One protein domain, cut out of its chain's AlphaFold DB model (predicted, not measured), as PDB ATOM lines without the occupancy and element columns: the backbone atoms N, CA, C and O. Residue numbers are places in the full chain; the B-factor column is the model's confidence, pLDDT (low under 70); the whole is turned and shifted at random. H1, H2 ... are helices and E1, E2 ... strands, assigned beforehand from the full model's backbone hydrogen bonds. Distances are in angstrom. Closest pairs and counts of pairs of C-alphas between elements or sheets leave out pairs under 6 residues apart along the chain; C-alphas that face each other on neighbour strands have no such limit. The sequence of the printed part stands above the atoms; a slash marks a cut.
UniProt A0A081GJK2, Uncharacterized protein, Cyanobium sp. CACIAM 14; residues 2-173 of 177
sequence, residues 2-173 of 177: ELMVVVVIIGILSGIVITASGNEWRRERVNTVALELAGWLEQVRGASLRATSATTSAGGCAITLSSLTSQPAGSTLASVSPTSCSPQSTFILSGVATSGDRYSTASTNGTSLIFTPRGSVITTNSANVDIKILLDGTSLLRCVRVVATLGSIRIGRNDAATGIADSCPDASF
ATOM      1  N   GLU A   2      19.130  29.855  44.933       53.50
ATOM      2  CA  GLU A   2      19.284  30.127  43.496       53.50
ATOM      3  C   GLU A   2      19.410  28.844  42.647       53.50
ATOM      4  O   GLU A   2      18.850  28.739  41.560       53.50
ATOM      5  N   LEU A   3      20.044  27.806  43.205       54.94
ATOM      6  CA  LEU A   3      20.329  26.548  42.501       54.94
ATOM      7  C   LEU A   3      19.073  25.702  42.209       54.94
ATOM      8  O   LEU A   3      19.063  24.928  41.260       54.94
ATOM      9  N   MET A   4      17.989  25.878  42.972       61.06
ATOM     10  CA  MET A   4      16.732  25.150  42.739       61.06
ATOM     11  C   MET A   4      15.910  25.749  41.586       61.06
ATOM     12  O   MET A   4      15.215  25.021  40.885       61.06
ATOM     13  N   VAL A   5      16.023  27.061  41.352       66.06
ATOM     14  CA  VAL A   5      15.261  27.772  40.310       66.06
ATOM     15  C   VAL A   5      15.804  27.446  38.916       66.06
ATOM     16  O   VAL A   5      15.032  27.228  37.985       66.06
ATOM     17  N   VAL A   6      17.127  27.316  38.779       68.81
ATOM     18  CA  VAL A   6      17.777  27.002  37.496       68.81
ATOM     19  C   VAL A   6      17.394  25.606  36.991       68.81
ATOM     20  O   VAL A   6      17.096  25.441  35.810       68.81
ATOM     21  N   VAL A   7      17.318  24.607  37.876       64.81
ATOM     22  CA  VAL A   7      16.971  23.224  37.493       64.81
ATOM     23  C   VAL A   7      15.520  23.120  37.015       64.81
ATOM     24  O   VAL A   7      15.236  22.408  36.053       64.81
ATOM     25  N   VAL A   8      14.605  23.877  37.628       66.69
ATOM     26  CA  VAL A   8      13.194  23.921  37.211       66.69
ATOM     27  C   VAL A   8      13.047  24.574  35.835       66.69
ATOM     28  O   VAL A   8      12.339  24.042  34.981       66.69
ATOM     29  N   ILE A   9      13.758  25.676  35.577       63.25
ATOM     30  CA  ILE A   9      13.716  26.359  34.275       63.25
ATOM     31  C   ILE A   9      14.299  25.462  33.170       63.25
ATOM     32  O   ILE A   9      13.692  25.333  32.108       63.25
ATOM     33  N   ILE A  10      15.420  24.778  33.424       62.97
ATOM     34  CA  ILE A  10      16.024  23.854  32.448       62.97
ATOM     35  C   ILE A  10      15.113  22.640  32.191       62.97
ATOM     36  O   ILE A  10      14.976  22.212  31.043       62.97
ATOM     37  N   GLY A  11      14.438  22.114  33.219       61.50
ATOM     38  CA  GLY A  11      13.480  21.013  33.068       61.50
ATOM     39  C   GLY A  11      12.284  21.374  32.181       61.50
ATOM     40  O   GLY A  11      11.911  20.598  31.302       61.50
ATOM     41  N   ILE A  12      11.727  22.579  32.348       61.28
ATOM     42  CA  ILE A  12      10.605  23.072  31.530       61.28
ATOM     43  C   ILE A  12      11.057  23.337  30.086       61.28
ATOM     44  O   ILE A  12      10.373  22.927  29.146       61.28
ATOM     45  N   LEU A  13      12.228  23.953  29.890       53.22
ATOM     46  CA  LEU A  13      12.777  24.211  28.552       53.22
ATOM     47  C   LEU A  13      13.088  22.911  27.788       53.22
ATOM     48  O   LEU A  13      12.857  22.843  26.582       53.22
ATOM     49  N   SER A  14      13.529  21.856  28.479       54.69
ATOM     50  CA  SER A  14      13.832  20.556  27.858       54.69
ATOM     51  C   SER A  14      12.579  19.839  27.331       54.69
ATOM     52  O   SER A  14      12.634  19.187  26.289       54.69
ATOM     53  N   GLY A  15      11.428  19.991  27.998       53.59
ATOM     54  CA  GLY A  15      10.159  19.393  27.554       53.59
ATOM     55  C   GLY A  15       9.597  20.007  26.262       53.59
ATOM     56  O   GLY A  15       8.974  19.309  25.456       53.59
ATOM     57  N   ILE A  16       9.856  21.296  26.024       56.62
ATOM     58  CA  ILE A  16       9.372  22.025  24.839       56.62
ATOM     59  C   ILE A  16      10.139  21.597  23.574       56.62
ATOM     60  O   ILE A  16       9.551  21.472  22.502       56.62
ATOM     61  N   VAL A  17      11.436  21.295  23.691       49.25
ATOM     62  CA  VAL A  17      12.279  20.916  22.540       49.25
ATOM     63  C   VAL A  17      11.908  19.535  21.978       49.25
ATOM     64  O   VAL A  17      11.916  19.331  20.761       49.25
ATOM     65  N   ILE A  18      11.527  18.585  22.838       55.84
ATOM     66  CA  ILE A  18      11.214  17.204  22.425       55.84
ATOM     67  C   ILE A  18       9.902  17.134  21.627       55.84
ATOM     68  O   ILE A  18       9.813  16.409  20.637       55.84
ATOM     69  N   THR A  19       8.890  17.913  22.013       56.25
ATOM     70  CA  THR A  19       7.579  17.912  21.337       56.25
ATOM     71  C   THR A  19       7.611  18.629  19.986       56.25
ATOM     72  O   THR A  19       7.003  18.146  19.030       56.25
ATOM     73  N   ALA A  20       8.381  19.715  19.862       59.91
ATOM     74  CA  ALA A  20       8.578  20.409  18.588       59.91
ATOM     75  C   ALA A  20       9.291  19.525  17.547       59.91
ATOM     76  O   ALA A  20       8.885  19.468  16.387       59.91
ATOM     77  N   SER A  21      10.295  18.756  17.978       62.41
ATOM     78  CA  SER A  21      11.095  17.897  17.093       62.41
ATOM     79  C   SER A  21      10.271  16.783  16.426       62.41
ATOM     80  O   SER A  21      10.516  16.428  15.273       62.41
ATOM     81  N   GLY A  22       9.262  16.243  17.120       71.94
ATOM     82  CA  GLY A  22       8.411  15.170  16.593       71.94
ATOM     83  C   GLY A  22       7.459  15.618  15.478       71.94
ATOM     84  O   GLY A  22       7.259  14.886  14.508       71.94
ATOM     85  N   ASN A  23       6.892  16.824  15.587       74.31
ATOM     86  CA  ASN A  23       5.976  17.358  14.577       74.31
ATOM     87  C   ASN A  23       6.706  17.760  13.292       74.31
ATOM     88  O   ASN A  23       6.221  17.445  12.205       74.31
ATOM     89  N   GLU A  24       7.887  18.373  13.403       81.19
ATOM     90  CA  GLU A  24       8.714  18.696  12.232       81.19
ATOM     91  C   GLU A  24       9.168  17.430  11.501       81.19
ATOM     92  O   GLU A  24       9.092  17.344  10.277       81.19
ATOM     93  N   TRP A  25       9.531  16.382  12.240       83.00
ATOM     94  CA  TRP A  25       9.908  15.111  11.630       83.00
ATOM     95  C   TRP A  25       8.745  14.421  10.901       83.00
ATOM     96  O   TRP A  25       8.913  13.906   9.795       83.00
ATOM     97  N   ARG A  26       7.539  14.440  11.480       85.00
ATOM     98  CA  ARG A  26       6.319  13.944  10.816       85.00
ATOM     99  C   ARG A  26       5.987  14.739   9.553       85.00
ATOM    100  O   ARG A  26       5.583  14.158   8.545       85.00
ATOM    101  N   ARG A  27       6.185  16.057   9.594       86.81
ATOM    102  CA  ARG A  27       5.999  16.949   8.446       86.81
ATOM    103  C   ARG A  27       6.978  16.632   7.321       86.81
ATOM    104  O   ARG A  27       6.555  16.551   6.168       86.81
ATOM    105  N   GLU A  28       8.242  16.402   7.655       87.12
ATOM    106  CA  GLU A  28       9.274  16.066   6.673       87.12
ATOM    107  C   GLU A  28       9.006  14.722   5.994       87.12
ATOM    108  O   GLU A  28       9.221  14.559   4.795       87.12
ATOM    109  N   ARG A  29       8.434  13.764   6.723       86.88
ATOM    110  CA  ARG A  29       8.062  12.456   6.168       86.88
ATOM    111  C   ARG A  29       6.991  12.545   5.099       86.88
ATOM    112  O   ARG A  29       7.199  12.067   3.989       86.88
ATOM    113  N   VAL A  30       5.856  13.173   5.409       89.50
ATOM    114  CA  VAL A  30       4.780  13.315   4.416       89.50
ATOM    115  C   VAL A  30       5.237  14.168   3.226       89.50
ATOM    116  O   VAL A  30       4.835  13.916   2.091       89.50
ATOM    117  N   ASN A  31       6.124  15.140   3.466       90.56
ATOM    118  CA  ASN A  31       6.751  15.940   2.420       90.56
ATOM    119  C   ASN A  31       7.654  15.095   1.510       90.56
ATOM    120  O   ASN A  31       7.540  15.183   0.291       90.56
ATOM    121  N   THR A  32       8.482  14.228   2.094       90.44
ATOM    122  CA  THR A  32       9.353  13.296   1.366       90.44
ATOM    123  C   THR A  32       8.536  12.380   0.458       90.44
ATOM    124  O   THR A  32       8.833  12.275  -0.728       90.44
ATOM    125  N   VAL A  33       7.444  11.792   0.961       91.88
ATOM    126  CA  VAL A  33       6.562  10.941   0.137       91.88
ATOM    127  C   VAL A  33       5.971  11.724  -1.038       91.88
ATOM    128  O   VAL A  33       5.911  11.214  -2.156       91.88
ATOM    129  N   ALA A  34       5.549  12.972  -0.814       93.50
ATOM    130  CA  ALA A  34       5.017  13.821  -1.878       93.50
ATOM    131  C   ALA A  34       6.084  14.196  -2.926       93.50
ATOM    132  O   ALA A  34       5.790  14.199  -4.121       93.50
ATOM    133  N   LEU A  35       7.316  14.476  -2.490       93.06
ATOM    134  CA  LEU A  35       8.469  14.750  -3.353       93.06
ATOM    135  C   LEU A  35       8.838  13.540  -4.213       93.06
ATOM    136  O   LEU A  35       9.004  13.672  -5.426       93.06
ATOM    137  N   GLU A  36       8.931  12.361  -3.607       93.12
ATOM    138  CA  GLU A  36       9.236  11.121  -4.318       93.12
ATOM    139  C   GLU A  36       8.135  10.756  -5.314       93.12
ATOM    140  O   GLU A  36       8.435  10.394  -6.451       93.12
ATOM    141  N   LEU A  37       6.863  10.920  -4.931       94.31
ATOM    142  CA  LEU A  37       5.739  10.721  -5.843       94.31
ATOM    143  C   LEU A  37       5.824  11.681  -7.035       94.31
ATOM    144  O   LEU A  37       5.658  11.256  -8.176       94.31
ATOM    145  N   ALA A  38       6.094  12.965  -6.792       94.62
ATOM    146  CA  ALA A  38       6.252  13.945  -7.863       94.62
ATOM    147  C   ALA A  38       7.430  13.593  -8.787       94.62
ATOM    148  O   ALA A  38       7.283  13.654 -10.007       94.62
ATOM    149  N   GLY A  39       8.562  13.161  -8.225       93.62
ATOM    150  CA  GLY A  39       9.721  12.698  -8.990       93.62
ATOM    151  C   GLY A  39       9.413  11.467  -9.846       93.62
ATOM    152  O   GLY A  39       9.762  11.432 -11.028       93.62
ATOM    153  N   TRP A  40       8.698  10.486  -9.289       94.88
ATOM    154  CA  TRP A  40       8.240   9.310 -10.032       94.88
ATOM    155  C   TRP A  40       7.279   9.695 -11.167       94.88
ATOM    156  O   TRP A  40       7.424   9.209 -12.289       94.88
ATOM    157  N   LEU A  41       6.346  10.622 -10.927       94.69
ATOM    158  CA  LEU A  41       5.436  11.121 -11.964       94.69
ATOM    159  C   LEU A  41       6.177  11.863 -13.086       94.69
ATOM    160  O   LEU A  41       5.856  11.654 -14.256       94.69
ATOM    161  N   GLU A  42       7.175  12.692 -12.765       94.19
ATOM    162  CA  GLU A  42       7.992  13.370 -13.783       94.19
ATOM    163  C   GLU A  42       8.820  12.366 -14.597       94.19
ATOM    164  O   GLU A  42       8.955  12.512 -15.815       94.19
ATOM    165  N   GLN A  43       9.316  11.296 -13.970       92.94
ATOM    166  CA  GLN A  43       9.982  10.206 -14.686       92.94
ATOM    167  C   GLN A  43       9.028   9.513 -15.669       92.94
ATOM    168  O   GLN A  43       9.384   9.329 -16.838       92.94
ATOM    169  N   VAL A  44       7.812   9.175 -15.224       93.00
ATOM    170  CA  VAL A  44       6.783   8.561 -16.080       93.00
ATOM    171  C   VAL A  44       6.406   9.485 -17.238       93.00
ATOM    172  O   VAL A  44       6.320   9.040 -18.384       93.00
ATOM    173  N   ARG A  45       6.234  10.782 -16.971       91.94
ATOM    174  CA  ARG A  45       5.976  11.796 -18.000       91.94
ATOM    175  C   ARG A  45       7.130  11.898 -19.001       91.94
ATOM    176  O   ARG A  45       6.900  11.934 -20.204       91.94
ATOM    177  N   GLY A  46       8.379  11.904 -18.543       90.44
ATOM    178  CA  GLY A  46       9.548  11.923 -19.427       90.44
ATOM    179  C   GLY A  46       9.663  10.667 -20.300       90.44
ATOM    180  O   GLY A  46      10.109  10.732 -21.449       90.44
ATOM    181  N   ALA A  47       9.238   9.511 -19.784       89.94
ATOM    182  CA  ALA A  47       9.158   8.281 -20.562       89.94
ATOM    183  C   ALA A  47       8.003   8.309 -21.575       89.94
ATOM    184  O   ALA A  47       8.181   7.855 -22.707       89.94
ATOM    185  N   SER A  48       6.856   8.901 -21.224       89.62
ATOM    186  CA  SER A  48       5.685   8.973 -22.107       89.62
ATOM    187  C   SER A  48       5.947   9.739 -23.397       89.62
ATOM    188  O   SER A  48       5.389   9.381 -24.429       89.62
ATOM    189  N   LEU A  49       6.839  10.737 -23.366       86.94
ATOM    190  CA  LEU A  49       7.279  11.484 -24.553       86.94
ATOM    191  C   LEU A  49       7.910  10.583 -25.625       86.94
ATOM    192  O   LEU A  49       7.884  10.914 -26.808       86.94
ATOM    193  N   ARG A  50       8.487   9.451 -25.212       82.94
ATOM    194  CA  ARG A  50       9.147   8.479 -26.094       82.94
ATOM    195  C   ARG A  50       8.323   7.206 -26.289       82.94
ATOM    196  O   ARG A  50       8.578   6.459 -27.227       82.94
ATOM    197  N   ALA A  51       7.355   6.945 -25.412       70.62
ATOM    198  CA  ALA A  51       6.560   5.729 -25.424       70.62
ATOM    199  C   ALA A  51       5.285   5.896 -26.265       70.62
ATOM    200  O   ALA A  51       4.307   6.521 -25.856       70.62
ATOM    201  N   THR A  52       5.248   5.251 -27.426       65.00
ATOM    202  CA  THR A  52       4.008   5.019 -28.173       65.00
ATOM    203  C   THR A  52       3.409   3.690 -27.724       65.00
ATOM    204  O   THR A  52       3.748   2.636 -28.258       65.00
ATOM    205  N   SER A  53       2.552   3.715 -26.702       62.19
ATOM    206  CA  SER A  53       1.795   2.523 -26.322       62.19
ATOM    207  C   SER A  53       0.647   2.289 -27.304       62.19
ATOM    208  O   SER A  53      -0.185   3.167 -27.497       62.19
ATOM    209  N   ALA A  54       0.581   1.097 -27.900       56.59
ATOM    210  CA  ALA A  54      -0.544   0.687 -28.743       56.59
ATOM    211  C   ALA A  54      -1.807   0.330 -27.930       56.59
ATOM    212  O   ALA A  54      -2.878   0.164 -28.505       56.59
ATOM    213  N   THR A  55      -1.693   0.191 -26.601       55.34
ATOM    214  CA  THR A  55      -2.812  -0.182 -25.714       55.34
ATOM    215  C   THR A  55      -3.621   1.011 -25.218       55.34
ATOM    216  O   THR A  55      -4.755   0.837 -24.779       55.34
ATOM    217  N   THR A  56      -3.075   2.224 -25.298       58.88
ATOM    218  CA  THR A  56      -3.820   3.459 -25.061       58.88
ATOM    219  C   THR A  56      -4.121   4.087 -26.416       58.88
ATOM    220  O   THR A  56      -3.209   4.375 -27.185       58.88
ATOM    221  N   SER A  57      -5.392   4.347 -26.734       56.50
ATOM    222  CA  SER A  57      -5.788   4.953 -28.022       56.50
ATOM    223  C   SER A  57      -5.142   6.328 -28.284       56.50
ATOM    224  O   SER A  57      -5.195   6.834 -29.399       56.50
ATOM    225  N   ALA A  58      -4.532   6.933 -27.259       61.38
ATOM    226  CA  ALA A  58      -3.805   8.197 -27.318       61.38
ATOM    227  C   ALA A  58      -2.267   8.056 -27.398       61.38
ATOM    228  O   ALA A  58      -1.578   9.066 -27.563       61.38
ATOM    229  N   GLY A  59      -1.715   6.844 -27.259       69.88
ATOM    230  CA  GLY A  59      -0.294   6.638 -26.968       69.88
ATOM    231  C   GLY A  59       0.094   7.133 -25.565       69.88
ATOM    232  O   GLY A  59      -0.634   7.894 -24.929       69.88
ATOM    233  N   GLY A  60       1.257   6.715 -25.061       85.50
ATOM    234  CA  GLY A  60       1.811   7.189 -23.788       85.50
ATOM    235  C   GLY A  60       1.700   6.223 -22.603       85.50
ATOM    236  O   GLY A  60       1.581   5.010 -22.782       85.50
ATOM    237  N   CYS A  61       1.781   6.781 -21.394       91.00
ATOM    238  CA  CYS A  61       1.917   6.057 -20.130       91.00
ATOM    239  C   CYS A  61       0.679   6.256 -19.255       91.00
ATOM    240  O   CYS A  61       0.411   7.367 -18.792       91.00
ATOM    241  N   ALA A  62      -0.075   5.182 -19.041       91.81
ATOM    242  CA  ALA A  62      -1.252   5.165 -18.189       91.81
ATOM    243  C   ALA A  62      -0.853   4.898 -16.740       91.81
ATOM    244  O   ALA A  62      -0.163   3.924 -16.454       91.81
ATOM    245  N   ILE A  63      -1.314   5.747 -15.833       93.38
ATOM    246  CA  ILE A  63      -1.148   5.601 -14.394       93.38
ATOM    247  C   ILE A  63      -2.492   5.224 -13.782       93.38
ATOM    248  O   ILE A  63      -3.531   5.800 -14.119       93.38
ATOM    249  N   THR A  64      -2.443   4.281 -12.850       94.69
ATOM    250  CA  THR A  64      -3.562   3.886 -11.999       94.69
ATOM    251  C   THR A  64      -3.204   4.194 -10.552       94.69
ATOM    252  O   THR A  64      -2.148   3.797 -10.065       94.69
ATOM    253  N   LEU A  65      -4.086   4.914  -9.870       94.88
ATOM    254  CA  LEU A  65      -3.940   5.365  -8.494       94.88
ATOM    255  C   LEU A  65      -4.801   4.502  -7.572       94.88
ATOM    256  O   LEU A  65      -5.987   4.282  -7.822       94.88
ATOM    257  N   SER A  66      -4.215   4.074  -6.465       93.88
ATOM    258  CA  SER A  66      -4.899   3.395  -5.372       93.88
ATOM    259  C   SER A  66      -5.353   4.418  -4.336       93.88
ATOM    260  O   SER A  66      -4.594   5.302  -3.938       93.88
ATOM    261  N   SER A  67      -6.587   4.282  -3.854       92.75
ATOM    262  CA  SER A  67      -7.024   4.983  -2.643       92.75
ATOM    263  C   SER A  67      -6.754   4.083  -1.446       92.75
ATOM    264  O   SER A  67      -7.291   2.979  -1.365       92.75
ATOM    265  N   LEU A  68      -5.888   4.530  -0.546       92.75
ATOM    266  CA  LEU A  68      -5.464   3.767   0.619       92.75
ATOM    267  C   LEU A  68      -6.081   4.391   1.864       92.75
ATOM    268  O   LEU A  68      -6.054   5.605   2.038       92.75
ATOM    269  N   THR A  69      -6.626   3.564   2.749       94.31
ATOM    270  CA  THR A  69      -7.043   4.019   4.076       94.31
ATOM    271  C   THR A  69      -6.108   3.419   5.095       94.31
ATOM    272  O   THR A  69      -6.065   2.198   5.275       94.31
ATOM    273  N   SER A  70      -5.368   4.300   5.752       92.50
ATOM    274  CA  SER A  70      -4.616   3.988   6.947       92.50
ATOM    275  C   SER A  70      -3.675   2.795   6.819       92.50
ATOM    276  O   SER A  70      -3.737   1.812   7.563       92.50
ATOM    277  N   GLN A  71      -2.803   2.898   5.822       92.12
ATOM    278  CA  GLN A  71      -1.840   1.878   5.436       92.12
ATOM    279  C   GLN A  71      -0.428   2.218   5.927       92.12
ATOM    280  O   GLN A  71      -0.070   3.395   5.984       92.12
ATOM    281  N   PRO A  72       0.394   1.216   6.273       90.38
ATOM    282  CA  PRO A  72       1.794   1.447   6.607       90.38
ATOM    283  C   PRO A  72       2.615   1.846   5.366       90.38
ATOM    284  O   PRO A  72       2.161   1.738   4.223       90.38
ATOM    285  N   ALA A  73       3.862   2.264   5.595       87.25
ATOM    286  CA  ALA A  73       4.863   2.343   4.534       87.25
ATOM    287  C   ALA A  73       5.050   0.975   3.839       87.25
ATOM    288  O   ALA A  73       4.891  -0.076   4.462       87.25
ATOM    289  N   GLY A  74       5.384   0.990   2.548       87.69
ATOM    290  CA  GLY A  74       5.506  -0.195   1.689       87.69
ATOM    291  C   GLY A  74       4.244  -0.521   0.881       87.69
ATOM    292  O   GLY A  74       4.320  -1.271  -0.093       87.69
ATOM    293  N   SER A  75       3.097   0.073   1.216       90.88
ATOM    294  CA  SER A  75       1.869  -0.086   0.431       90.88
ATOM    295  C   SER A  75       1.972   0.600  -0.935       90.88
ATOM    296  O   SER A  75       2.524   1.693  -1.061       90.88
ATOM    297  N   THR A  76       1.429  -0.037  -1.976       93.31
ATOM    298  CA  THR A  76       1.463   0.491  -3.351       93.31
ATOM    299  C   THR A  76       0.393   1.562  -3.550       93.31
ATOM    300  O   THR A  76      -0.803   1.274  -3.477       93.31
ATOM    301  N   LEU A  77       0.823   2.788  -3.838       93.94
ATOM    302  CA  LEU A  77      -0.057   3.931  -4.084       93.94
ATOM    303  C   LEU A  77      -0.398   4.088  -5.567       93.94
ATOM    304  O   LEU A  77      -1.521   4.460  -5.892       93.94
ATOM    305  N   ALA A  78       0.541   3.826  -6.471       95.12
ATOM    306  CA  ALA A  78       0.297   3.986  -7.899       95.12
ATOM    307  C   ALA A  78       1.001   2.905  -8.714       95.12
ATOM    308  O   ALA A  78       2.002   2.335  -8.284       95.12
ATOM    309  N   SER A  79       0.488   2.640  -9.909       94.94
ATOM    310  CA  SER A  79       1.128   1.786 -10.905       94.94
ATOM    311  C   SER A  79       1.086   2.440 -12.277       94.94
ATOM    312  O   SER A  79       0.223   3.275 -12.547       94.94
ATOM    313  N   VAL A  80       2.034   2.081 -13.139       93.56
ATOM    314  CA  VAL A  80       2.124   2.577 -14.513       93.56
ATOM    315  C   VAL A  80       2.130   1.427 -15.517       93.56
ATOM    316  O   VAL A  80       2.726   0.373 -15.292       93.56
ATOM    317  N   SER A  81       1.471   1.652 -16.649       89.94
ATOM    318  CA  SER A  81       1.443   0.765 -17.804       89.94
ATOM    319  C   SER A  81       1.655   1.560 -19.100       89.94
ATOM    320  O   SER A  81       1.046   2.621 -19.264       89.94
ATOM    321  N   PRO A  82       2.465   1.064 -20.051       87.50
ATOM    322  CA  PRO A  82       3.289  -0.149 -19.969       87.50
ATOM    323  C   PRO A  82       4.465  -0.012 -18.982       87.50
ATOM    324  O   PRO A  82       4.869   1.092 -18.630       87.50
ATOM    325  N   THR A  83       5.055  -1.133 -18.554       85.50
ATOM    326  CA  THR A  83       6.200  -1.144 -17.616       85.50
ATOM    327  C   THR A  83       7.447  -0.447 -18.166       85.50
ATOM    328  O   THR A  83       8.324  -0.075 -17.401       85.50
ATOM    329  N   SER A  84       7.527  -0.199 -19.475       85.81
ATOM    330  CA  SER A  84       8.587   0.610 -20.089       85.81
ATOM    331  C   SER A  84       8.521   2.098 -19.724       85.81
ATOM    332  O   SER A  84       9.477   2.831 -19.972       85.81
ATOM    333  N   CYS A  85       7.418   2.558 -19.131       88.12
ATOM    334  CA  CYS A  85       7.228   3.943 -18.716       88.12
ATOM    335  C   CYS A  85       7.949   4.317 -17.419       88.12
ATOM    336  O   CYS A  85       8.074   5.498 -17.113       88.12
ATOM    337  N   SER A  86       8.413   3.343 -16.640       88.88
ATOM    338  CA  SER A  86       9.257   3.599 -15.478       88.88
ATOM    339  C   SER A  86      10.044   2.342 -15.121       88.88
ATOM    340  O   SER A  86       9.474   1.253 -15.165       88.88
ATOM    341  N   PRO A  87      11.322   2.454 -14.713       84.44
ATOM    342  CA  PRO A  87      12.052   1.318 -14.152       84.44
ATOM    343  C   PRO A  87      11.348   0.728 -12.921       84.44
ATOM    344  O   PRO A  87      11.473  -0.466 -12.657       84.44
ATOM    345  N   GLN A  88      10.585   1.546 -12.189       89.44
ATOM    346  CA  GLN A  88       9.695   1.109 -11.121       89.44
ATOM    347  C   GLN A  88       8.248   1.246 -11.594       89.44
ATOM    348  O   GLN A  88       7.657   2.327 -11.560       89.44
ATOM    349  N   SER A  89       7.664   0.131 -12.036       90.56
ATOM    350  CA  SER A  89       6.288   0.092 -12.546       90.56
ATOM    351  C   SER A  89       5.229   0.393 -11.481       90.56
ATOM    352  O   SER A  89       4.068   0.626 -11.816       90.56
ATOM    353  N   THR A  90       5.616   0.410 -10.207       93.81
ATOM    354  CA  THR A  90       4.777   0.797  -9.078       93.81
ATOM    355  C   THR A  90       5.482   1.830  -8.210       93.81
ATOM    356  O   THR A  90       6.692   1.765  -7.992       93.81
ATOM    357  N   PHE A  91       4.707   2.778  -7.695       93.50
ATOM    358  CA  PHE A  91       5.124   3.683  -6.636       93.50
ATOM    359  C   PHE A  91       4.606   3.150  -5.301       93.50
ATOM    360  O   PHE A  91       3.399   2.949  -5.114       93.50
ATOM    361  N   ILE A  92       5.530   2.923  -4.376       92.38
ATOM    362  CA  ILE A  92       5.250   2.479  -3.012       92.38
ATOM    363  C   ILE A  92       5.393   3.658  -2.054       92.38
ATOM    364  O   ILE A  92       6.233   4.528  -2.251       92.38
ATOM    365  N   LEU A  93       4.571   3.684  -1.010       89.50
ATOM    366  CA  LEU A  93       4.695   4.675   0.051       89.50
ATOM    367  C   LEU A  93       6.011   4.461   0.798       89.50
ATOM    368  O   LEU A  93       6.141   3.512   1.575       89.50
ATOM    369  N   SER A  94       6.974   5.344   0.572       81.94
ATOM    370  CA  SER A  94       8.234   5.325   1.301       81.94
ATOM    371  C   SER A  94       8.041   5.771   2.744       81.94
ATOM    372  O   SER A  94       7.258   6.663   3.065       81.94
ATOM    373  N   GLY A  95       8.767   5.135   3.651       68.31
ATOM    374  CA  GLY A  95       8.755   5.478   5.061       68.31
ATOM    375  C   GLY A  95       9.630   4.525   5.851       68.31
ATOM    376  O   GLY A  95       9.938   3.419   5.407       68.31
ATOM    377  N   VAL A  96      10.044   4.949   7.041       58.69
ATOM    378  CA  VAL A  96      10.779   4.058   7.938       58.69
ATOM    379  C   VAL A  96       9.769   3.084   8.543       58.69
ATOM    380  O   VAL A  96       8.921   3.487   9.336       58.69
ATOM    381  N   ALA A  97       9.868   1.804   8.177       51.97
ATOM    382  CA  ALA A  97       8.962   0.725   8.593       51.97
ATOM    383  C   ALA A  97       8.880   0.491  10.120       51.97
ATOM    384  O   ALA A  97       8.107  -0.343  10.578       51.97
ATOM    385  N   THR A  98       9.677   1.206  10.919       52.31
ATOM    386  CA  THR A  98       9.753   1.070  12.380       52.31
ATOM    387  C   THR A  98       8.817   2.004  13.148       52.31
ATOM    388  O   THR A  98       8.610   1.809  14.342       52.31
ATOM    389  N   SER A  99       8.233   3.012  12.498       59.50
ATOM    390  CA  SER A  99       7.248   3.906  13.118       59.50
ATOM    391  C   SER A  99       5.840   3.435  12.782       59.50
ATOM    392  O   SER A  99       5.549   3.249  11.604       59.50
ATOM    393  N   GLY A 100       4.948   3.331  13.769       71.12
ATOM    394  CA  GLY A 100       3.515   3.043  13.584       71.12
ATOM    395  C   GLY A 100       2.719   4.123  12.828       71.12
ATOM    396  O   GLY A 100       1.509   4.228  13.008       71.12
ATOM    397  N   ASP A 101       3.396   4.934  12.018       83.31
ATOM    398  CA  ASP A 101       2.815   5.950  11.156       83.31
ATOM    399  C   ASP A 101       2.021   5.267  10.039       83.31
ATOM    400  O   ASP A 101       2.491   4.326   9.391       83.31
ATOM    401  N   ARG A 102       0.800   5.753   9.822       90.69
ATOM    402  CA  ARG A 102      -0.104   5.254   8.788       90.69
ATOM    403  C   ARG A 102      -0.497   6.389   7.865       90.69
ATOM    404  O   ARG A 102      -0.670   7.523   8.305       90.69
ATOM    405  N   TYR A 103      -0.598   6.073   6.586       92.19
ATOM    406  CA  TYR A 103      -0.924   7.017   5.539       92.19
ATOM    407  C   TYR A 103      -2.289   6.690   4.956       92.19
ATOM    408  O   TYR A 103      -2.602   5.529   4.664       92.19
ATOM    409  N   SER A 104      -3.066   7.734   4.717       95.12
ATOM    410  CA  SER A 104      -4.263   7.665   3.892       95.12
ATOM    411  C   SER A 104      -4.022   8.429   2.598       95.12
ATOM    412  O   SER A 104      -3.423   9.506   2.600       95.12
ATOM    413  N   THR A 105      -4.483   7.874   1.482       95.12
ATOM    414  CA  THR A 105      -4.324   8.476   0.160       95.12
ATOM    415  C   THR A 105      -5.636   8.485  -0.598       95.12
ATOM    416  O   THR A 105      -6.448   7.565  -0.507       95.12
ATOM    417  N   ALA A 106      -5.839   9.541  -1.372       95.88
ATOM    418  CA  ALA A 106      -6.997   9.685  -2.240       95.88
ATOM    419  C   ALA A 106      -6.599  10.449  -3.500       95.88
ATOM    420  O   ALA A 106      -5.534  11.056  -3.563       95.88
ATOM    421  N   SER A 107      -7.472  10.446  -4.497       94.38
ATOM    422  CA  SER A 107      -7.288  11.219  -5.719       94.38
ATOM    423  C   SER A 107      -8.557  11.993  -6.038       94.38
ATOM    424  O   SER A 107      -9.662  11.471  -5.874       94.38
ATOM    425  N   THR A 108      -8.423  13.237  -6.490       92.06
ATOM    426  CA  THR A 108      -9.554  13.984  -7.056       92.06
ATOM    427  C   THR A 108      -9.717  13.669  -8.536       92.06
ATOM    428  O   THR A 108      -8.747  13.415  -9.242       92.06
ATOM    429  N   ASN A 109     -10.950  13.769  -9.037       87.19
ATOM    430  CA  ASN A 109     -11.248  13.672 -10.472       87.19
ATOM    431  C   ASN A 109     -10.834  12.339 -11.128       87.19
ATOM    432  O   ASN A 109     -10.571  12.297 -12.329       87.19
ATOM    433  N   GLY A 110     -10.840  11.256 -10.346       86.00
ATOM    434  CA  GLY A 110     -10.626   9.885 -10.807       86.00
ATOM    435  C   GLY A 110      -9.337   9.254 -10.283       86.00
ATOM    436  O   GLY A 110      -8.531   9.885  -9.603       86.00
ATOM    437  N   THR A 111      -9.160   7.974 -10.598       90.81
ATOM    438  CA  THR A 111      -7.994   7.161 -10.215       90.81
ATOM    439  C   THR A 111      -7.106   6.816 -11.404       90.81
ATOM    440  O   THR A 111      -6.171   6.038 -11.261       90.81
ATOM    441  N   SER A 112      -7.377   7.366 -12.586       89.88
ATOM    442  CA  SER A 112      -6.580   7.102 -13.777       89.88
ATOM    443  C   SER A 112      -6.227   8.392 -14.495       89.88
ATOM    444  O   SER A 112      -7.058   9.289 -14.648       89.88
ATOM    445  N   LEU A 113      -4.975   8.468 -14.929       91.94
ATOM    446  CA  LEU A 113      -4.464   9.548 -15.756       91.94
ATOM    447  C   LEU A 113      -3.469   8.984 -16.765       91.94
ATOM    448  O   LEU A 113      -2.767   8.018 -16.479       91.94
ATOM    449  N   ILE A 114      -3.414   9.569 -17.957       92.12
ATOM    450  CA  ILE A 114      -2.525   9.110 -19.028       92.12
ATOM    451  C   ILE A 114      -1.651  10.278 -19.453       92.12
ATOM    452  O   ILE A 114      -2.159  11.260 -19.996       92.12
ATOM    453  N   PHE A 115      -0.341  10.165 -19.242       92.50
ATOM    454  CA  PHE A 115       0.609  11.078 -19.865       92.50
ATOM    455  C   PHE A 115       0.750  10.714 -21.339       92.50
ATOM    456  O   PHE A 115       1.094   9.581 -21.675       92.50
ATOM    457  N   THR A 116       0.490  11.674 -22.219       89.88
ATOM    458  CA  THR A 116       0.575  11.469 -23.668       89.88
ATOM    459  C   THR A 116       1.987  11.762 -24.191       89.88
ATOM    460  O   THR A 116       2.759  12.475 -23.537       89.88
ATOM    461  N   PRO A 117       2.335  11.305 -25.406       88.00
ATOM    462  CA  PRO A 117       3.597  11.671 -26.050       88.00
ATOM    463  C   PRO A 117       3.734  13.170 -26.348       88.00
ATOM    464  O   PRO A 117       4.833  13.660 -26.577       88.00
ATOM    465  N   ARG A 118       2.623  13.920 -26.331       85.56
ATOM    466  CA  ARG A 118       2.597  15.374 -26.553       85.56
ATOM    467  C   ARG A 118       2.826  16.188 -25.275       85.56
ATOM    468  O   ARG A 118       2.734  17.410 -25.311       85.56
ATOM    469  N   GLY A 119       3.086  15.528 -24.145       82.94
ATOM    470  CA  GLY A 119       3.343  16.182 -22.859       82.94
ATOM    471  C   GLY A 119       2.095  16.655 -22.107       82.94
ATOM    472  O   GLY A 119       2.233  17.162 -20.995       82.94
ATOM    473  N   SER A 120       0.896  16.462 -22.670       88.81
ATOM    474  CA  SER A 120      -0.390  16.694 -21.997       88.81
ATOM    475  C   SER A 120      -0.866  15.452 -21.242       88.81
ATOM    476  O   SER A 120      -0.355  14.347 -21.463       88.81
ATOM    477  N   VAL A 121      -1.882  15.619 -20.392       91.00
ATOM    478  CA  VAL A 121      -2.478  14.533 -19.607       91.00
ATOM    479  C   VAL A 121      -3.945  14.355 -19.963       91.00
ATOM    480  O   VAL A 121      -4.711  15.312 -20.038       91.00
ATOM    481  N   ILE A 122      -4.351  13.107 -20.153       89.69
ATOM    482  CA  ILE A 122      -5.758  12.733 -20.279       89.69
ATOM    483  C   ILE A 122      -6.238  12.282 -18.903       89.69
ATOM    484  O   ILE A 122      -5.653  11.381 -18.304       89.69
ATOM    485  N   THR A 123      -7.297  12.917 -18.407       88.38
ATOM    486  CA  THR A 123      -7.960  12.593 -17.136       88.38
ATOM    487  C   THR A 123      -9.451  12.377 -17.385       88.38
ATOM    488  O   THR A 123      -9.987  12.868 -18.382       88.38
ATOM    489  N   THR A 124     -10.136  11.665 -16.487       81.06
ATOM    490  CA  THR A 124     -11.552  11.275 -16.652       81.06
ATOM    491  C   THR A 124     -12.493  12.464 -16.891       81.06
ATOM    492  O   THR A 124     -13.461  12.322 -17.625       81.06
ATOM    493  N   ASN A 125     -12.180  13.643 -16.340       80.56
ATOM    494  CA  ASN A 125     -13.025  14.844 -16.424       80.56
ATOM    495  C   ASN A 125     -12.323  16.054 -17.066       80.56
ATOM    496  O   ASN A 125     -12.766  17.184 -16.880       80.56
ATOM    497  N   SER A 126     -11.179  15.853 -17.735       83.81
ATOM    498  CA  SER A 126     -10.318  16.946 -18.240       83.81
ATOM    499  C   SER A 126      -9.934  17.996 -17.180       83.81
ATOM    500  O   SER A 126      -9.543  19.115 -17.503       83.81
ATOM    501  N   ALA A 127     -10.031  17.627 -15.904       89.31
ATOM    502  CA  ALA A 127      -9.713  18.455 -14.754       89.31
ATOM    503  C   ALA A 127      -8.366  18.038 -14.156       89.31
ATOM    504  O   ALA A 127      -7.889  16.920 -14.383       89.31
ATOM    505  N   ASN A 128      -7.772  18.937 -13.369       91.62
ATOM    506  CA  ASN A 128      -6.570  18.642 -12.593       91.62
ATOM    507  C   ASN A 128      -6.819  17.452 -11.658       91.62
ATOM    508  O   ASN A 128      -7.900  17.327 -11.078       91.62
ATOM    509  N   VAL A 129      -5.817  16.596 -11.501       93.44
ATOM    510  CA  VAL A 129      -5.867  15.460 -10.575       93.44
ATOM    511  C   VAL A 129      -4.968  15.775  -9.393       93.44
ATOM    512  O   VAL A 129      -3.768  15.965  -9.576       93.44
ATOM    513  N   ASP A 130      -5.546  15.823  -8.197       94.75
ATOM    514  CA  ASP A 130      -4.821  16.034  -6.951       94.75
ATOM    515  C   ASP A 130      -4.699  14.696  -6.233       94.75
ATOM    516  O   ASP A 130      -5.684  14.155  -5.725       94.75
ATOM    517  N   ILE A 131      -3.477  14.174  -6.182       95.88
ATOM    518  CA  ILE A 131      -3.133  12.982  -5.415       95.88
ATOM    519  C   ILE A 131      -2.830  13.436  -3.995       95.88
ATOM    520  O   ILE A 131      -1.865  14.157  -3.751       95.88
ATOM    521  N   LYS A 132      -3.683  13.043  -3.062       96.19
ATOM    522  CA  LYS A 132      -3.656  13.458  -1.665       96.19
ATOM    523  C   LYS A 132      -2.945  12.413  -0.821       96.19
ATOM    524  O   LYS A 132      -3.211  11.221  -0.974       96.19
ATOM    525  N   ILE A 133      -2.091  12.864   0.089       95.19
ATOM    526  CA  ILE A 133      -1.352  12.035   1.042       95.19
ATOM    527  C   ILE A 133      -1.510  12.673   2.422       95.19
ATOM    528  O   ILE A 133      -1.020  13.779   2.660       95.19
ATOM    529  N   LEU A 134      -2.207  11.985   3.319       95.06
ATOM    530  CA  LEU A 134      -2.393  12.379   4.712       95.06
ATOM    531  C   LEU A 134      -1.593  11.441   5.611       95.06
ATOM    532  O   LEU A 134      -1.666  10.222   5.451       95.06
ATOM    533  N   LEU A 135      -0.889  12.008   6.589       92.31
ATOM    534  CA  LEU A 135      -0.382  11.250   7.727       92.31
ATOM    535  C   LEU A 135      -1.479  11.138   8.799       92.31
ATOM    536  O   LEU A 135      -1.905  12.147   9.368       92.31
ATOM    537  N   ASP A 136      -1.948   9.924   9.073       91.25
ATOM    538  CA  ASP A 136      -3.101   9.702   9.945       91.25
ATOM    539  C   ASP A 136      -2.839  10.124  11.391       91.25
ATOM    540  O   ASP A 136      -1.737   9.995  11.924       91.25
ATOM    541  N   GLY A 137      -3.894  10.617  12.043       87.88
ATOM    542  CA  GLY A 137      -3.794  11.187  13.386       87.88
ATOM    543  C   GLY A 137      -3.113  12.559  13.417       87.88
ATOM    544  O   GLY A 137      -2.778  13.043  14.497       87.88
ATOM    545  N   THR A 138      -2.905  13.188  12.257       89.75
ATOM    546  CA  THR A 138      -2.366  14.547  12.123       89.75
ATOM    547  C   THR A 138      -3.195  15.375  11.137       89.75
ATOM    548  O   THR A 138      -4.021  14.833  10.406       89.75
ATOM    549  N   SER A 139      -2.941  16.685  11.087       91.44
ATOM    550  CA  SER A 139      -3.483  17.598  10.072       91.44
ATOM    551  C   SER A 139      -2.556  17.783   8.865       91.44
ATOM    552  O   SER A 139      -2.742  18.698   8.065       91.44
ATOM    553  N   LEU A 140      -1.516  16.951   8.739       91.81
ATOM    554  CA  LEU A 140      -0.472  17.104   7.734       91.81
ATOM    555  C   LEU A 140      -0.906  16.460   6.414       91.81
ATOM    556  O   LEU A 140      -0.616  15.291   6.146       91.81
ATOM    557  N   LEU A 141      -1.591  17.244   5.580       94.62
ATOM    558  CA  LEU A 141      -1.971  16.856   4.226       94.62
ATOM    559  C   LEU A 141      -0.986  17.434   3.201       94.62
ATOM    560  O   LEU A 141      -0.644  18.627   3.214       94.62
ATOM    561  N   ARG A 142      -0.539  16.588   2.276       95.12
ATOM    562  CA  ARG A 142       0.187  16.978   1.061       95.12
ATOM    563  C   ARG A 142      -0.616  16.579  -0.163       95.12
ATOM    564  O   ARG A 142      -1.296  15.555  -0.158       95.12
ATOM    565  N   CYS A 143      -0.524  17.385  -1.211       96.00
ATOM    566  CA  CYS A 143      -1.162  17.090  -2.484       96.00
ATOM    567  C   CYS A 143      -0.146  17.195  -3.613       96.00
ATOM    568  O   CYS A 143       0.587  18.177  -3.697       96.00
ATOM    569  N   VAL A 144      -0.145  16.221  -4.513       95.94
ATOM    570  CA  VAL A 144       0.586  16.273  -5.776       95.94
ATOM    571  C   VAL A 144      -0.434  16.470  -6.888       95.94
ATOM    572  O   VAL A 144      -1.242  15.589  -7.168       95.94
ATOM    573  N   ARG A 145      -0.430  17.658  -7.487       95.25
ATOM    574  CA  ARG A 145      -1.352  18.056  -8.546       95.25
ATOM    575  C   ARG A 145      -0.741  17.808  -9.910       95.25
ATOM    576  O   ARG A 145       0.316  18.354 -10.220       95.25
ATOM    577  N   VAL A 146      -1.468  17.087 -10.750       94.00
ATOM    578  CA  VAL A 146      -1.194  16.937 -12.178       94.00
ATOM    579  C   VAL A 146      -2.166  17.821 -12.953       94.00
ATOM    580  O   VAL A 146      -3.383  17.633 -12.898       94.00
ATOM    581  N   VAL A 147      -1.634  18.808 -13.674       91.50
ATOM    582  CA  VAL A 147      -2.443  19.742 -14.470       91.50
ATOM    583  C   VAL A 147      -2.808  19.102 -15.808       91.50
ATOM    584  O   VAL A 147      -1.913  18.769 -16.582       91.50
ATOM    585  N   ALA A 148      -4.101  18.956 -16.112       84.62
ATOM    586  CA  ALA A 148      -4.568  18.169 -17.262       84.62
ATOM    587  C   ALA A 148      -4.022  18.670 -18.616       84.62
ATOM    588  O   ALA A 148      -3.543  17.893 -19.440       84.62
ATOM    589  N   THR A 149      -4.018  19.984 -18.844       80.94
ATOM    590  CA  THR A 149      -3.648  20.567 -20.146       80.94
ATOM    591  C   THR A 149      -2.145  20.585 -20.411       80.94
ATOM    592  O   THR A 149      -1.713  20.356 -21.537       80.94
ATOM    593  N   LEU A 150      -1.346  20.845 -19.378       85.50
ATOM    594  CA  LEU A 150       0.104  21.045 -19.491       85.50
ATOM    595  C   LEU A 150       0.915  19.825 -19.041       85.50
ATOM    596  O   LEU A 150       2.126  19.789 -19.248       85.50
ATOM    597  N   GLY A 151       0.280  18.875 -18.352       86.19
ATOM    598  CA  GLY A 151       0.948  17.759 -17.688       86.19
ATOM    599  C   GLY A 151       1.940  18.176 -16.602       86.19
ATOM    600  O   GLY A 151       2.743  17.356 -16.178       86.19
ATOM    601  N   SER A 152       1.925  19.440 -16.165       91.31
ATOM    602  CA  SER A 152       2.832  19.919 -15.124       91.31
ATOM    603  C   SER A 152       2.457  19.319 -13.776       91.31
ATOM    604  O   SER A 152       1.275  19.341 -13.412       91.31
ATOM    605  N   ILE A 153       3.460  18.868 -13.032       94.25
ATOM    606  CA  ILE A 153       3.300  18.337 -11.683       94.25
ATOM    607  C   ILE A 153       3.654  19.435 -10.676       94.25
ATOM    608  O   ILE A 153       4.628  20.168 -10.846       94.25
ATOM    609  N   ARG A 154       2.821  19.605  -9.650       94.31
ATOM    610  CA  ARG A 154       3.008  20.602  -8.586       94.31
ATOM    611  C   ARG A 154       2.743  19.974  -7.233       94.31
ATOM    612  O   ARG A 154       1.883  19.110  -7.116       94.31
ATOM    613  N   ILE A 155       3.426  20.460  -6.208       94.56
ATOM    614  CA  ILE A 155       3.235  20.000  -4.835       94.56
ATOM    615  C   ILE A 155       2.560  21.120  -4.049       94.56
ATOM    616  O   ILE A 155       2.933  22.285  -4.166       94.56
ATOM    617  N   GLY A 156       1.534  20.758  -3.291       94.50
ATOM    618  CA  GLY A 156       0.781  21.636  -2.410       94.50
ATOM    619  C   GLY A 156       0.645  21.032  -1.018       94.50
ATOM    620  O   GLY A 156       0.960  19.860  -0.776       94.50
ATOM    621  N   ARG A 157       0.162  21.844  -0.083       93.69
ATOM    622  CA  ARG A 157      -0.018  21.453   1.317       93.69
ATOM    623  C   ARG A 157      -1.297  22.015   1.911       93.69
ATOM    624  O   ARG A 157      -1.734  23.103   1.544       93.69
ATOM    625  N   ASN A 158      -1.833  21.305   2.892       94.00
ATOM    626  CA  ASN A 158      -2.856  21.814   3.789       94.00
ATOM    627  C   ASN A 158      -2.538  21.322   5.204       94.00
ATOM    628  O   ASN A 158      -2.829  20.185   5.547       94.00
ATOM    629  N   ASP A 159      -1.906  22.180   6.006       89.69
ATOM    630  CA  ASP A 159      -1.534  21.860   7.392       89.69
ATOM    631  C   ASP A 159      -2.729  22.052   8.370       89.69
ATOM    632  O   ASP A 159      -2.602  21.797   9.569       89.69
ATOM    633  N   ALA A 160      -3.892  22.486   7.860       91.50
ATOM    634  CA  ALA A 160      -5.154  22.655   8.590       91.50
ATOM    635  C   ALA A 160      -6.200  21.585   8.220       91.50
ATOM    636  O   ALA A 160      -7.377  21.727   8.553       91.50
ATOM    637  N   ALA A 161      -5.791  20.530   7.509       93.00
ATOM    638  CA  ALA A 161      -6.685  19.443   7.148       93.00
ATOM    639  C   ALA A 161      -7.171  18.698   8.404       93.00
ATOM    640  O   ALA A 161      -6.426  18.456   9.348       93.00
ATOM    641  N   THR A 162      -8.433  18.306   8.390       92.44
ATOM    642  CA  THR A 162      -9.076  17.427   9.370       92.44
ATOM    643  C   THR A 162      -9.135  15.978   8.885       92.44
ATOM    644  O   THR A 162      -9.318  15.065   9.691       92.44
ATOM    645  N   GLY A 163      -8.939  15.740   7.582       92.94
ATOM    646  CA  GLY A 163      -8.855  14.399   7.013       92.94
ATOM    647  C   GLY A 163      -8.511  14.370   5.522       92.94
ATOM    648  O   GLY A 163      -8.280  15.393   4.884       92.94
ATOM    649  N   ILE A 164      -8.499  13.165   4.942       94.62
ATOM    650  CA  ILE A 164      -8.083  12.927   3.545       94.62
ATOM    651  C   ILE A 164      -9.090  13.474   2.517       94.62
ATOM    652  O   ILE A 164      -8.767  13.672   1.343       94.62
ATOM    653  N   ALA A 165     -10.323  13.737   2.957       93.50
ATOM    654  CA  ALA A 165     -11.357  14.358   2.138       93.50
ATOM    655  C   ALA A 165     -11.045  15.832   1.828       93.50
ATOM    656  O   ALA A 165     -11.417  16.311   0.754       93.50
ATOM    657  N   ASP A 166     -10.300  16.518   2.701       94.56
ATOM    658  CA  ASP A 166      -9.950  17.924   2.518       94.56
ATOM    659  C   ASP A 166      -9.079  18.137   1.277       94.56
ATOM    660  O   ASP A 166      -8.417  17.230   0.766       94.56
ATOM    661  N   SER A 167      -9.113  19.346   0.728       92.12
ATOM    662  CA  SER A 167      -8.336  19.735  -0.450       92.12
ATOM    663  C   SER A 167      -7.128  20.579  -0.068       92.12
ATOM    664  O   SER A 167      -7.172  21.331   0.908       92.12
ATOM    665  N   CYS A 168      -6.075  20.533  -0.880       93.62
ATOM    666  CA  CYS A 168      -5.063  21.580  -0.851       93.62
ATOM    667  C   CYS A 168      -5.582  22.795  -1.642       93.62
ATOM    668  O   CYS A 168      -5.989  22.625  -2.792       93.62
ATOM    669  N   PRO A 169      -5.612  24.005  -1.056       90.50
ATOM    670  CA  PRO A 169      -6.094  25.195  -1.754       90.50
ATOM    671  C   PRO A 169      -5.143  25.572  -2.896       90.50
ATOM    672  O   PRO A 169      -3.943  25.308  -2.812       90.50
ATOM    673  N   ASP A 170      -5.635  26.243  -3.940       88.25
ATOM    674  CA  ASP A 170      -4.820  26.590  -5.119       88.25
ATOM    675  C   ASP A 170      -3.571  27.412  -4.777       88.25
ATOM    676  O   ASP A 170      -2.496  27.174  -5.329       88.25
ATOM    677  N   ALA A 171      -3.682  28.309  -3.793       87.75
ATOM    678  CA  ALA A 171      -2.565  29.102  -3.281       87.75
ATOM    679  C   ALA A 171      -1.432  28.254  -2.670       87.75
ATOM    680  O   ALA A 171      -0.306  28.728  -2.549       87.75
ATOM    681  N   SER A 172      -1.702  26.999  -2.296       89.19
ATOM    682  CA  SER A 172      -0.688  26.114  -1.715       89.19
ATOM    683  C   SER A 172       0.288  25.532  -2.743       89.19
ATOM    684  O   SER A 172       1.358  25.079  -2.351       89.19
ATOM    685  N   PHE A 173      -0.035  25.573  -4.042       84.12
ATOM    686  CA  PHE A 173       0.759  24.962  -5.122       84.12
ATOM    687  C   PHE A 173       1.849  25.885  -5.703       84.12
ATOM    688  O   PHE A 173       2.235  25.733  -6.865       84.12
TER     689      PHE A 173
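What this domain is: This is residues 2 to 173 of the 177 residues of an uncharacterized protein of Cyanobium sp. CACIAM 14 (UniProt A0A081GJK2). Two five-stranded antiparallel sheets lie partly face to face as a sandwich, and the later part of one very long helix, H1, packs on both of them. The beginning of H1, residues 2 to 22, sticks out of this body as a long arm; the short H2 sits on the opposite face of the sheet E2 E5 E8 E9 E10. The printed part has 172 residues, ordered H1, E1 to E10, H2; the other sheet's order is E4 E3 E1 E6 E7. The class is mixed, helices and strands. The whole is loose, with a radius of gyration of the C-alphas of 19.7 A and spans of 80 by 31 by 25 A.

Where its parts are: One sheet holds E2, residues 68 to 71, E5, 103 to 107, 13.6 A long, E8, 129 to 135, 19.6 A, E9, 141 to 146, 16.4 A, and E10, 153 to 158, 17.0 A. The other holds E4, 90 to 92, E3, 76 to 81, 14.5 A, E1, 61 to 65, 13.0 A, E6, 112 to 115, and E7, 121 to 123. H1, residues 2 to 48, is 70.3 A long, from C-alpha 2 at (19.284, 30.127, 43.496) to C-alpha 48 at (5.685, 8.973, -22.107). H2, residues 170 to 173, ends at (0.759, 24.962, -5.122).

How they stand to each other: E8, E9 and E10 form a meander, each strand the antiparallel neighbour of the one before, with N 131 and O 144 at 2.8 A and N 156 and O 143 at 2.8 A. E5 is the antiparallel neighbour of E8, with N 132 and O 106 within hydrogen-bond range at 2.8 A, and of E2, with N 103 and O 71 within hydrogen-bond range at 2.8 A. In the other sheet, strongly twisted but only just at 4.1 A off its best plane, the pairs include N 91 and O 78, 2.8 A, for the hairpin E3 and E4; N 62 and O 81, 2.8 A, for E3 and E1; N 63 and O 113, 2.8 A, for E1 and E6; and N 114 and O 122, 2.9 A, for the hairpin E6 and E7. The facing parts of the sandwich are 11.2 A centre to centre. H1 is on both sheets, at heights of 9.7 A and 10.6 A; with the second it makes two layers, a helix on one face of a sheet. The closest C-alphas of H1 and E9 are those of Ala 34 and Val 144, 6.4 A. Those of H2 and E10 are Phe 173 and Gly 156, 4.3 A. In H1, 34 of 43 O i to N i+4 pairs are within hydrogen-bond range; H2 is too short for one.

The domain as a whole: The C-alphas of Glu 2 and Ala 54, the two farthest apart, are 80.5 A apart. Without residues 2 to 22 the body spans 45 by 32 by 21 A. The printed part has no cut; the links H1 to E1 and E10 to H2 are long. The pLDDT is under 70 at residues 2 to 21, 52 to 59 and 95 to 99.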